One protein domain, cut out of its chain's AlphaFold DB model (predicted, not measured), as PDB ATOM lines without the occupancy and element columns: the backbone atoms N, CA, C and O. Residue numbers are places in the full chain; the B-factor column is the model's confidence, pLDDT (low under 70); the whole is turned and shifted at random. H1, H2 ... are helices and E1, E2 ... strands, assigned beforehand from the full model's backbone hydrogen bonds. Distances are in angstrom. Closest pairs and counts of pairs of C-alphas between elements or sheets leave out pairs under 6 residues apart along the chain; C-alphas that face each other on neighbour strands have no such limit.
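What this domain is: This is residues 80 to 147 of the 149 residues of the protein "Molybdopterin-dependent oxidoreductase" of Rubrobacteraceae bacterium (UniProt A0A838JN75). The model is a loose V: the long helix H1 makes one arm, and a small slab, with H2 packed on the strand pair E3 and E4, makes the other. The hairpin of E1 and E2 sits by the first residues of H1, and its residues 82 to 87 stick out. The 68 printed residues hold two named helices and four named strands, in the order E1, E2, H1, E3, H2, E4; sheet E1 - E2 is antiparallel, sheet E3 - E4 parallel. The class is mixed, and the whole is loose, with a radius of gyration of the C-alphas of 13.8 A and spans of 35 by 30 by 21 A.

Where its parts are: Find C-alpha 80 at (287.640, 269.896, 227.250), where E1, residues 80 to 82, begins and runs 6.5 A. E2, residues 85 to 88, covers 10.1 A. From C-alpha 91 at (277.260, 270.551, 226.558), H1 runs 26.5 A to residue 109. Next come E3, residues 116 to 118, 6.3 A, and H2, residues 124 to 138, 19.9 A. E4, residues 143 to 145, runs 7.1 A and ends at (284.071, 283.572, 247.129).

How they stand to each other: In the hairpin E1 and E2, look for N 80 and O 87, 2.9 A apart. The closest C-alphas of E1 and H1 are those of Ile 80 and Ala 94, 6.7 A. H1 and H2 are close but not clearly touching, at a steep tilt of 48 degrees, the same way; their closest C-alphas, of Lys 106 and Leu 138, are 7.8 A apart. E3, H2 and E4 form a strand-helix-strand unit, two parallel neighbour strands with a helix between them in the chain; its crossover is right-handed. Check N 118 and O 144, 2.8 A, between E3 and E4. The closest C-alphas of E3 and H2 are those of Ser 118 and Asn 127, 6.2 A. Both helices have every O i to N i+4 pair within hydrogen-bond range. H1 and E4 are apart.

The domain as a whole: The C-alphas of Asp 83 and Asn 124 are the two farthest apart, 37.5 A. The printed part has no cut and no long link. Its mean pLDDT is 96.1, and no printed residue is under 70.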
ATOM      1  N   ILE A  80     287.099 271.004 226.450       97.81
ATOM      2  CA  ILE A  80     287.640 269.896 227.250       97.81
ATOM      3  C   ILE A  80     289.082 269.621 226.842       97.81
ATOM      4  O   ILE A  80     289.475 269.909 225.713       97.81
ATOM      5  N   ARG A  81     289.889 269.083 227.760       97.44
ATOM      6  CA  ARG A  81     291.292 268.778 227.473       97.44
ATOM      7  C   ARG A  81     291.428 267.373 226.882       97.44
ATOM      8  O   ARG A  81     291.061 266.410 227.548       97.44
ATOM      9  N   LYS A  82     291.983 267.263 225.675       95.31
ATOM     10  CA  LYS A  82     292.369 265.998 225.024       95.31
ATOM     11  C   LYS A  82     293.830 266.115 224.600       95.31
ATOM     12  O   LYS A  82     294.207 267.130 224.024       95.31
ATOM     13  N   ASP A  83     294.654 265.138 224.970       95.38
ATOM     14  CA  ASP A  83     296.090 265.102 224.642       95.38
ATOM     15  C   ASP A  83     296.856 266.389 225.006       95.38
ATOM     16  O   ASP A  83     297.725 266.861 224.282       95.38
ATOM     17  N   GLY A  84     296.507 266.984 226.149       96.19
ATOM     18  CA  GLY A  84     297.128 268.219 226.638       96.19
ATOM     19  C   GLY A  84     296.516 269.510 226.090       96.19
ATOM     20  O   GLY A  84     296.718 270.554 226.706       96.19
ATOM     21  N   GLU A  85     295.676 269.458 225.058       97.50
ATOM     22  CA  GLU A  85     295.119 270.635 224.377       97.50
ATOM     23  C   GLU A  85     293.629 270.850 224.670       97.50
ATOM     24  O   GLU A  85     292.875 269.898 224.872       97.50
ATOM     25  N   LEU A  86     293.184 272.112 224.702       97.75
ATOM     26  CA  LEU A  86     291.763 272.449 224.860       97.75
ATOM     27  C   LEU A  86     291.049 272.384 223.511       97.75
ATOM     28  O   LEU A  86     291.332 273.171 222.610       97.75
ATOM     29  N   VAL A  87     290.063 271.496 223.405       97.62
ATOM     30  CA  VAL A  87     289.266 271.301 222.193       97.62
ATOM     31  C   VAL A  87     287.783 271.575 222.457       97.62
ATOM     32  O   VAL A  87     287.302 271.312 223.562       97.62
ATOM     33  N   PRO A  88     287.031 272.106 221.476       97.81
ATOM     34  CA  PRO A  88     285.598 272.327 221.638       97.81
ATOM     35  C   PRO A  88     284.802 271.040 221.867       97.81
ATOM     36  O   PRO A  88     285.072 270.031 221.222       97.81
ATOM     37  N   ALA A  89     283.789 271.118 222.729       97.94
ATOM     38  CA  ALA A  89     282.888 270.019 223.070       97.94
ATOM     39  C   ALA A  89     281.419 270.462 223.066       97.94
ATOM     40  O   ALA A  89     281.106 271.660 223.101       97.94
ATOM     41  N   SER A  90     280.516 269.481 223.030       97.94
ATOM     42  CA  SER A  90     279.093 269.714 223.299       97.94
ATOM     43  C   SER A  90     278.842 269.923 224.799       97.94
ATOM     44  O   SER A  90     279.702 269.628 225.632       97.94
ATOM     45  N   TRP A  91     277.665 270.449 225.153       98.19
ATOM     46  CA  TRP A  91     277.260 270.551 226.558       98.19
ATOM     47  C   TRP A  91     277.123 269.178 227.212       98.19
ATOM     48  O   TRP A  91     277.636 269.013 228.313       98.19
ATOM     49  N   ASP A  92     276.523 268.207 226.522       98.38
ATOM     50  CA  ASP A  92     276.347 266.848 227.045       98.38
ATOM     51  C   ASP A  92     277.706 266.184 227.303       98.38
ATOM     52  O   ASP A  92     277.985 265.773 228.423       98.38
ATOM     53  N   GLU A  93     278.622 266.214 226.325       97.88
ATOM     54  CA  GLU A  93     279.976 265.657 226.484       97.88
ATOM     55  C   GLU A  93     280.734 266.303 227.655       97.88
ATOM     56  O   GLU A  93     281.388 265.613 228.437       97.88
ATOM     57  N   ALA A  94     280.658 267.631 227.789       98.31
ATOM     58  CA  ALA A  94     281.356 268.345 228.851       98.31
ATOM     59  C   ALA A  94     280.761 268.055 230.238       98.31
ATOM     60  O   ALA A  94     281.511 267.853 231.195       98.31
ATOM     61  N   LEU A  95     279.432 268.041 230.357       98.31
ATOM     62  CA  LEU A  95     278.744 267.799 231.623       98.31
ATOM     63  C   LEU A  95     278.876 266.340 232.063       98.31
ATOM     64  O   LEU A  95     279.176 266.110 233.233       98.31
ATOM     65  N   ASP A  96     278.744 265.379 231.146       98.44
ATOM     66  CA  ASP A  96     278.914 263.953 231.436       98.44
ATOM     67  C   ASP A  96     280.337 263.652 231.909       98.44
ATOM     68  O   ASP A  96     280.529 262.962 232.914       98.44
ATOM     69  N   LEU A  97     281.345 264.230 231.245       98.06
ATOM     70  CA  LEU A  97     282.742 264.081 231.649       98.06
ATOM     71  C   LEU A  97     282.982 264.628 233.063       98.06
ATOM     72  O   LEU A  97     283.605 263.956 233.888       98.06
ATOM     73  N   VAL A  98     282.493 265.839 233.352       97.50
ATOM     74  CA  VAL A  98     282.646 266.461 234.675       97.50
ATOM     75  C   VAL A  98     281.914 265.645 235.740       97.50
ATOM     76  O   VAL A  98     282.503 265.340 236.773       97.50
ATOM     77  N   ALA A  99     280.669 265.240 235.488       97.62
ATOM     78  CA  ALA A  99     279.873 264.461 236.430       97.62
ATOM     79  C   ALA A  99     280.508 263.094 236.729       97.62
ATOM     80  O   ALA A  99     280.630 262.724 237.897       97.62
ATOM     81  N   SER A 100     280.975 262.380 235.698       98.25
ATOM     82  CA  SER A 100     281.685 261.104 235.839       98.25
ATOM     83  C   SER A 100     282.948 261.261 236.686       98.25
ATOM     84  O   SER A 100     283.102 260.560 237.687       98.25
ATOM     85  N   LYS A 101     283.815 262.232 236.365       97.81
ATOM     86  CA  LYS A 101     285.070 262.444 237.103       97.81
ATOM     87  C   LYS A 101     284.847 262.905 238.536       97.81
ATOM     88  O   LYS A 101     285.532 262.441 239.443       97.81
ATOM     89  N   MET A 102     283.873 263.782 238.763       97.56
ATOM     90  CA  MET A 102     283.489 264.175 240.118       97.56
ATOM     91  C   MET A 102     282.918 262.989 240.907       97.56
ATOM     92  O   MET A 102     283.209 262.857 242.092       97.56
ATOM     93  N   GLY A 103     282.149 262.101 240.272       97.25
ATOM     94  CA  GLY A 103     281.653 260.873 240.897       97.25
ATOM     95  C   GLY A 103     282.782 259.933 241.328       97.25
ATOM     96  O   GLY A 103     282.808 259.509 242.482       97.25
ATOM     97  N   GLU A 104     283.739 259.673 240.433       98.31
ATOM     98  CA  GLU A 104     284.932 258.853 240.702       98.31
ATOM     99  C   GLU A 104     285.745 259.412 241.882       98.31
ATOM    100  O   GLU A 104     285.966 258.716 242.872       98.31
ATOM    101  N   ILE A 105     286.099 260.702 241.833       98.19
ATOM    102  CA  ILE A 105     286.877 261.375 242.888       98.19
ATOM    103  C   ILE A 105     286.131 261.349 244.226       98.19
ATOM    104  O   ILE A 105     286.743 261.126 245.270       98.19
ATOM    105  N   LYS A 106     284.807 261.559 244.223       96.88
ATOM    106  CA  LYS A 106     284.001 261.511 245.450       96.88
ATOM    107  C   LYS A 106     283.988 260.112 246.063       96.88
ATOM    108  O   LYS A 106     284.024 260.003 247.285       96.88
ATOM    109  N   ALA A 107     283.914 259.066 245.239       97.25
ATOM    110  CA  ALA A 107     283.930 257.683 245.704       97.25
ATOM    111  C   ALA A 107     285.296 257.288 246.290       97.25
ATOM    112  O   ALA A 107     285.337 256.597 247.305       97.25
ATOM    113  N   GLU A 108     286.394 257.753 245.689       98.50
ATOM    114  CA  GLU A 108     287.757 257.408 246.111       98.50
ATOM    115  C   GLU A 108     288.254 258.241 247.305       98.50
ATOM    116  O   GLU A 108     288.851 257.706 248.239       98.50
ATOM    117  N   HIS A 109     288.002 259.552 247.300       98.31
ATOM    118  CA  HIS A 109     288.596 260.499 248.254       98.31
ATOM    119  C   HIS A 109     287.577 261.159 249.192       98.31
ATOM    120  O   HIS A 109     287.943 261.943 250.072       98.31
ATOM    121  N   GLY A 110     286.293 260.843 249.032       97.62
ATOM    122  CA  GLY A 110     285.218 261.401 249.841       97.62
ATOM    123  C   GLY A 110     284.832 262.837 249.460       97.62
ATOM    124  O   GLY A 110     285.407 263.462 248.567       97.62
ATOM    125  N   PRO A 111     283.823 263.402 250.145       97.31
ATOM    126  CA  PRO A 111     283.235 264.684 249.771       97.31
ATOM    127  C   PRO A 111     284.176 265.878 249.986       97.31
ATOM    128  O   PRO A 111     284.074 266.858 249.256       97.31
ATOM    129  N   TYR A 112     285.110 265.816 250.939       97.56
ATOM    130  CA  TYR A 112     286.032 266.922 251.252       97.56
ATOM    131  C   TYR A 112     287.195 267.076 250.259       97.56
ATOM    132  O   TYR A 112     287.951 268.038 250.370       97.56
ATOM    133  N   ALA A 113     287.309 266.193 249.261       97.69
ATOM    134  CA  ALA A 113     288.246 266.348 248.146       97.69
ATOM    135  C   ALA A 113     287.876 267.510 247.204       97.69
ATOM    136  O   ALA A 113     288.692 267.935 246.386       97.69
ATOM    137  N   PHE A 114     286.653 268.036 247.313       97.75
ATOM    138  CA  PHE A 114     286.175 269.150 246.502       97.75
ATOM    139  C   PHE A 114     286.216 270.473 247.255       97.75
ATOM    140  O   PHE A 114     286.016 270.530 248.468       97.75
ATOM    141  N   GLY A 115     286.372 271.547 246.486       95.69
ATOM    142  CA  GLY A 115     286.080 272.908 246.906       95.69
ATOM    143  C   GLY A 115     285.464 273.693 245.753       95.69
ATOM    144  O   GLY A 115     285.686 273.367 244.586       95.69
ATOM    145  N   ALA A 116     284.686 274.723 246.071       95.19
ATOM    146  CA  ALA A 116     284.135 275.637 245.080       95.19
ATOM    147  C   ALA A 116     284.502 277.087 245.402       95.19
ATOM    148  O   ALA A 116     284.464 277.513 246.554       95.19
ATOM    149  N   PHE A 117     284.797 277.852 244.354       94.19
ATOM    150  CA  PHE A 117     284.940 279.301 244.422       94.19
ATOM    151  C   PHE A 117     283.773 279.948 243.679       94.19
ATOM    152  O   PHE A 117     283.683 279.863 242.454       94.19
ATOM    153  N   SER A 118     282.865 280.574 244.424       93.62
ATOM    154  CA  SER A 118     281.772 281.363 243.864       93.62
ATOM    155  C   SER A 118     282.238 282.786 243.528       93.62
ATOM    156  O   SER A 118     283.417 283.133 243.661       93.62
ATOM    157  N   SER A 119     281.324 283.635 243.050       91.94
ATOM    158  CA  SER A 119     281.673 284.981 242.606       91.94
ATOM    159  C   SER A 119     280.734 286.045 243.160       91.94
ATOM    160  O   SER A 119     279.520 285.979 242.975       91.94
ATOM    161  N   SER A 120     281.317 287.098 243.731       90.25
ATOM    162  CA  SER A 120     280.642 288.352 244.105       90.25
ATOM    163  C   SER A 120     279.980 289.070 242.919       90.25
ATOM    164  O   SER A 120     279.116 289.920 243.106       90.25
ATOM    165  N   ARG A 121     280.393 288.743 241.688       89.81
ATOM    166  CA  ARG A 121     279.857 289.306 240.441       89.81
ATOM    167  C   ARG A 121     278.649 288.529 239.917       89.81
ATOM    168  O   ARG A 121     277.976 289.007 239.008       89.81
ATOM    169  N   SER A 122     278.407 287.335 240.457       91.12
ATOM    170  CA  SER A 122     277.199 286.556 240.192       91.12
ATOM    171  C   SER A 122     276.045 287.065 241.045       91.12
ATOM    172  O   SER A 122     276.244 287.769 242.034       91.12
ATOM    173  N   THR A 123     274.824 286.704 240.668       93.75
ATOM    174  CA  THR A 123     273.651 287.066 241.460       93.75
ATOM    175  C   THR A 123     273.595 286.266 242.766       93.75
ATOM    176  O   THR A 123     274.262 285.235 242.923       93.75
ATOM    177  N   ASN A 124     272.775 286.724 243.713       94.62
ATOM    178  CA  ASN A 124     272.578 286.028 244.986       94.62
ATOM    179  C   ASN A 124     271.982 284.629 244.782       94.62
ATOM    180  O   ASN A 124     272.340 283.702 245.500       94.62
ATOM    181  N   GLU A 125     271.133 284.451 243.770       97.19
ATOM    182  CA  GLU A 125     270.533 283.168 243.408       97.19
ATOM    183  C   GLU A 125     271.599 282.177 242.932       97.19
ATOM    184  O   GLU A 125     271.606 281.027 243.363       97.19
ATOM    185  N   LEU A 126     272.549 282.622 242.101       95.25
ATOM    186  CA  LEU A 126     273.661 281.776 241.663       95.25
ATOM    187  C   LEU A 126     274.593 281.413 242.822       95.25
ATOM    188  O   LEU A 126     275.016 280.263 242.926       95.25
ATOM    189  N   ASN A 127     274.875 282.355 243.727       95.75
ATOM    190  CA  ASN A 127     275.661 282.064 244.928       95.75
ATOM    191  C   ASN A 127     274.926 281.104 245.879       95.75
ATOM    192  O   ASN A 127     275.550 280.206 246.448       95.75
ATOM    193  N   TYR A 128     273.604 281.227 246.001       96.62
ATOM    194  CA  TYR A 128     272.783 280.273 246.740       96.62
ATOM    195  C   TYR A 128     272.845 278.877 246.107       96.62
ATOM    196  O   TYR A 128     273.089 277.899 246.812       96.62
ATOM    197  N   LEU A 129     272.695 278.776 244.782       97.62
ATOM    198  CA  LEU A 129     272.791 277.506 244.060       97.62
ATOM    199  C   LEU A 129     274.174 276.866 244.200       97.62
ATOM    200  O   LEU A 129     274.249 275.669 244.463       97.62
ATOM    201  N   ALA A 130     275.256 277.643 244.102       96.62
ATOM    202  CA  ALA A 130     276.612 277.149 244.337       96.62
ATOM    203  C   ALA A 130     276.764 276.605 245.766       96.62
ATOM    204  O   ALA A 130     277.246 275.491 245.971       96.62
ATOM    205  N   GLY A 131     276.276 277.352 246.760       97.12
ATOM    206  CA  GLY A 131     276.285 276.923 248.155       97.12
ATOM    207  C   GLY A 131     275.461 275.663 248.414       97.12
ATOM    208  O   GLY A 131     275.893 274.813 249.193       97.12
ATOM    209  N   LYS A 132     274.301 275.532 247.763       98.06
ATOM    210  CA  LYS A 132     273.446 274.346 247.834       98.06
ATOM    211  C   LYS A 132     274.106 273.151 247.156       98.06
ATOM    212  O   LYS A 132     274.100 272.064 247.712       98.06
ATOM    213  N   PHE A 133     274.717 273.346 245.992       97.56
ATOM    214  CA  PHE A 133     275.429 272.289 245.281       97.56
ATOM    215  C   PHE A 133     276.563 271.703 246.130       97.56
ATOM    216  O   PHE A 133     276.638 270.493 246.309       97.56
ATOM    217  N   VAL A 134     277.402 272.547 246.737       97.56
ATOM    218  CA  VAL A 134     278.514 272.068 247.574       97.56
ATOM    219  C   VAL A 134     278.014 271.339 248.826       97.56
ATOM    220  O   VAL A 134     278.491 270.248 249.138       97.56
ATOM    221  N   ARG A 135     277.017 271.895 249.519       97.69
ATOM    222  CA  ARG A 135     276.527 271.321 250.780       97.69
ATOM    223  C   ARG A 135     275.677 270.072 250.583       97.69
ATOM    224  O   ARG A 135     275.910 269.081 251.259       97.69
ATOM    225  N   GLU A 136     274.754 270.096 249.629       97.56
ATOM    226  CA  GLU A 136     273.770 269.024 249.449       97.56
ATOM    227  C   GLU A 136     274.228 267.962 248.444       97.56
ATOM    228  O   GLU A 136     273.996 266.775 248.648       97.56
ATOM    229  N   VAL A 137     274.884 268.362 247.346       96.19
ATOM    230  CA  VAL A 137     275.285 267.422 246.284       96.19
ATOM    231  C   VAL A 137     276.687 266.883 246.540       96.19
ATOM    232  O   VAL A 137     276.905 265.669 246.507       96.19
ATOM    233  N   LEU A 138     277.654 267.759 246.828       95.94
ATOM    234  CA  LEU A 138     279.015 267.312 247.138       95.94
ATOM    235  C   LEU A 138     279.112 266.764 248.561       95.94
ATOM    236  O   LEU A 138     279.782 265.756 248.747       95.94
ATOM    237  N   GLY A 139     278.376 267.331 249.521       97.06
ATOM    238  CA  GLY A 139     278.328 266.843 250.902       97.06
ATOM    239  C   GLY A 139     279.440 267.411 251.784       97.06
ATOM    240  O   GLY A 139     279.948 266.704 252.651       97.06
ATOM    241  N   ASN A 140     279.873 268.649 251.534       97.25
ATOM    242  CA  ASN A 140     280.901 269.323 252.331       97.25
ATOM    243  C   ASN A 140     280.603 270.830 252.482       97.25
ATOM    244  O   ASN A 140     279.611 271.343 251.969       97.25
ATOM    245  N   SER A 141     281.469 271.557 253.190       96.88
ATOM    246  CA  SER A 141     281.350 273.007 253.410       96.88
ATOM    247  C   SER A 141     282.480 273.834 252.781       96.88
ATOM    248  O   SER A 141     282.621 275.009 253.111       96.88
ATOM    249  N   ASN A 142     283.280 273.243 251.893       97.44
ATOM    250  CA  ASN A 142     284.417 273.867 251.219       97.44
ATOM    251  C   ASN A 142     283.928 274.782 250.086       97.44
ATOM    252  O   ASN A 142     284.056 274.472 248.899       97.44
ATOM    253  N   ILE A 143     283.336 275.914 250.447       96.00
ATOM    254  CA  ILE A 143     282.952 276.956 249.501       96.00
ATOM    255  C   ILE A 143     283.433 278.311 249.995       96.00
ATOM    256  O   ILE A 143     283.212 278.670 251.149       96.00
ATOM    257  N   ASP A 144     284.054 279.063 249.097       95.12
ATOM    258  CA  ASP A 144     284.476 280.440 249.331       95.12
ATOM    259  C   ASP A 144     284.117 281.311 248.117       95.12
ATOM    260  O   ASP A 144     283.585 280.819 247.117       95.12
ATOM    261  N   SER A 145     284.373 282.612 248.189       92.00
ATOM    262  CA  SER A 145     284.071 283.572 247.129       92.00
ATOM    263  C   SER A 145     285.223 284.543 246.902       92.00
ATOM    264  O   SER A 145     286.062 284.776 247.771       92.00
ATOM    265  N   CYS A 146     285.280 285.140 245.712       86.25
ATOM    266  CA  CYS A 146     286.262 286.185 245.455       86.25
ATOM    267  C   CYS A 146     286.010 287.439 246.319       86.25
ATOM    268  O   CYS A 146     284.881 287.892 246.491       86.25
ATOM    269  N   ASN A 147     287.090 288.064 246.797       72.25
ATOM    270  CA  ASN A 147     287.055 289.256 247.655       72.25
ATOM    271  C   ASN A 147     286.802 290.584 246.908       72.25
ATOM    272  O   ASN A 147     286.851 291.656 247.511       72.25
TER     273      ASN A 147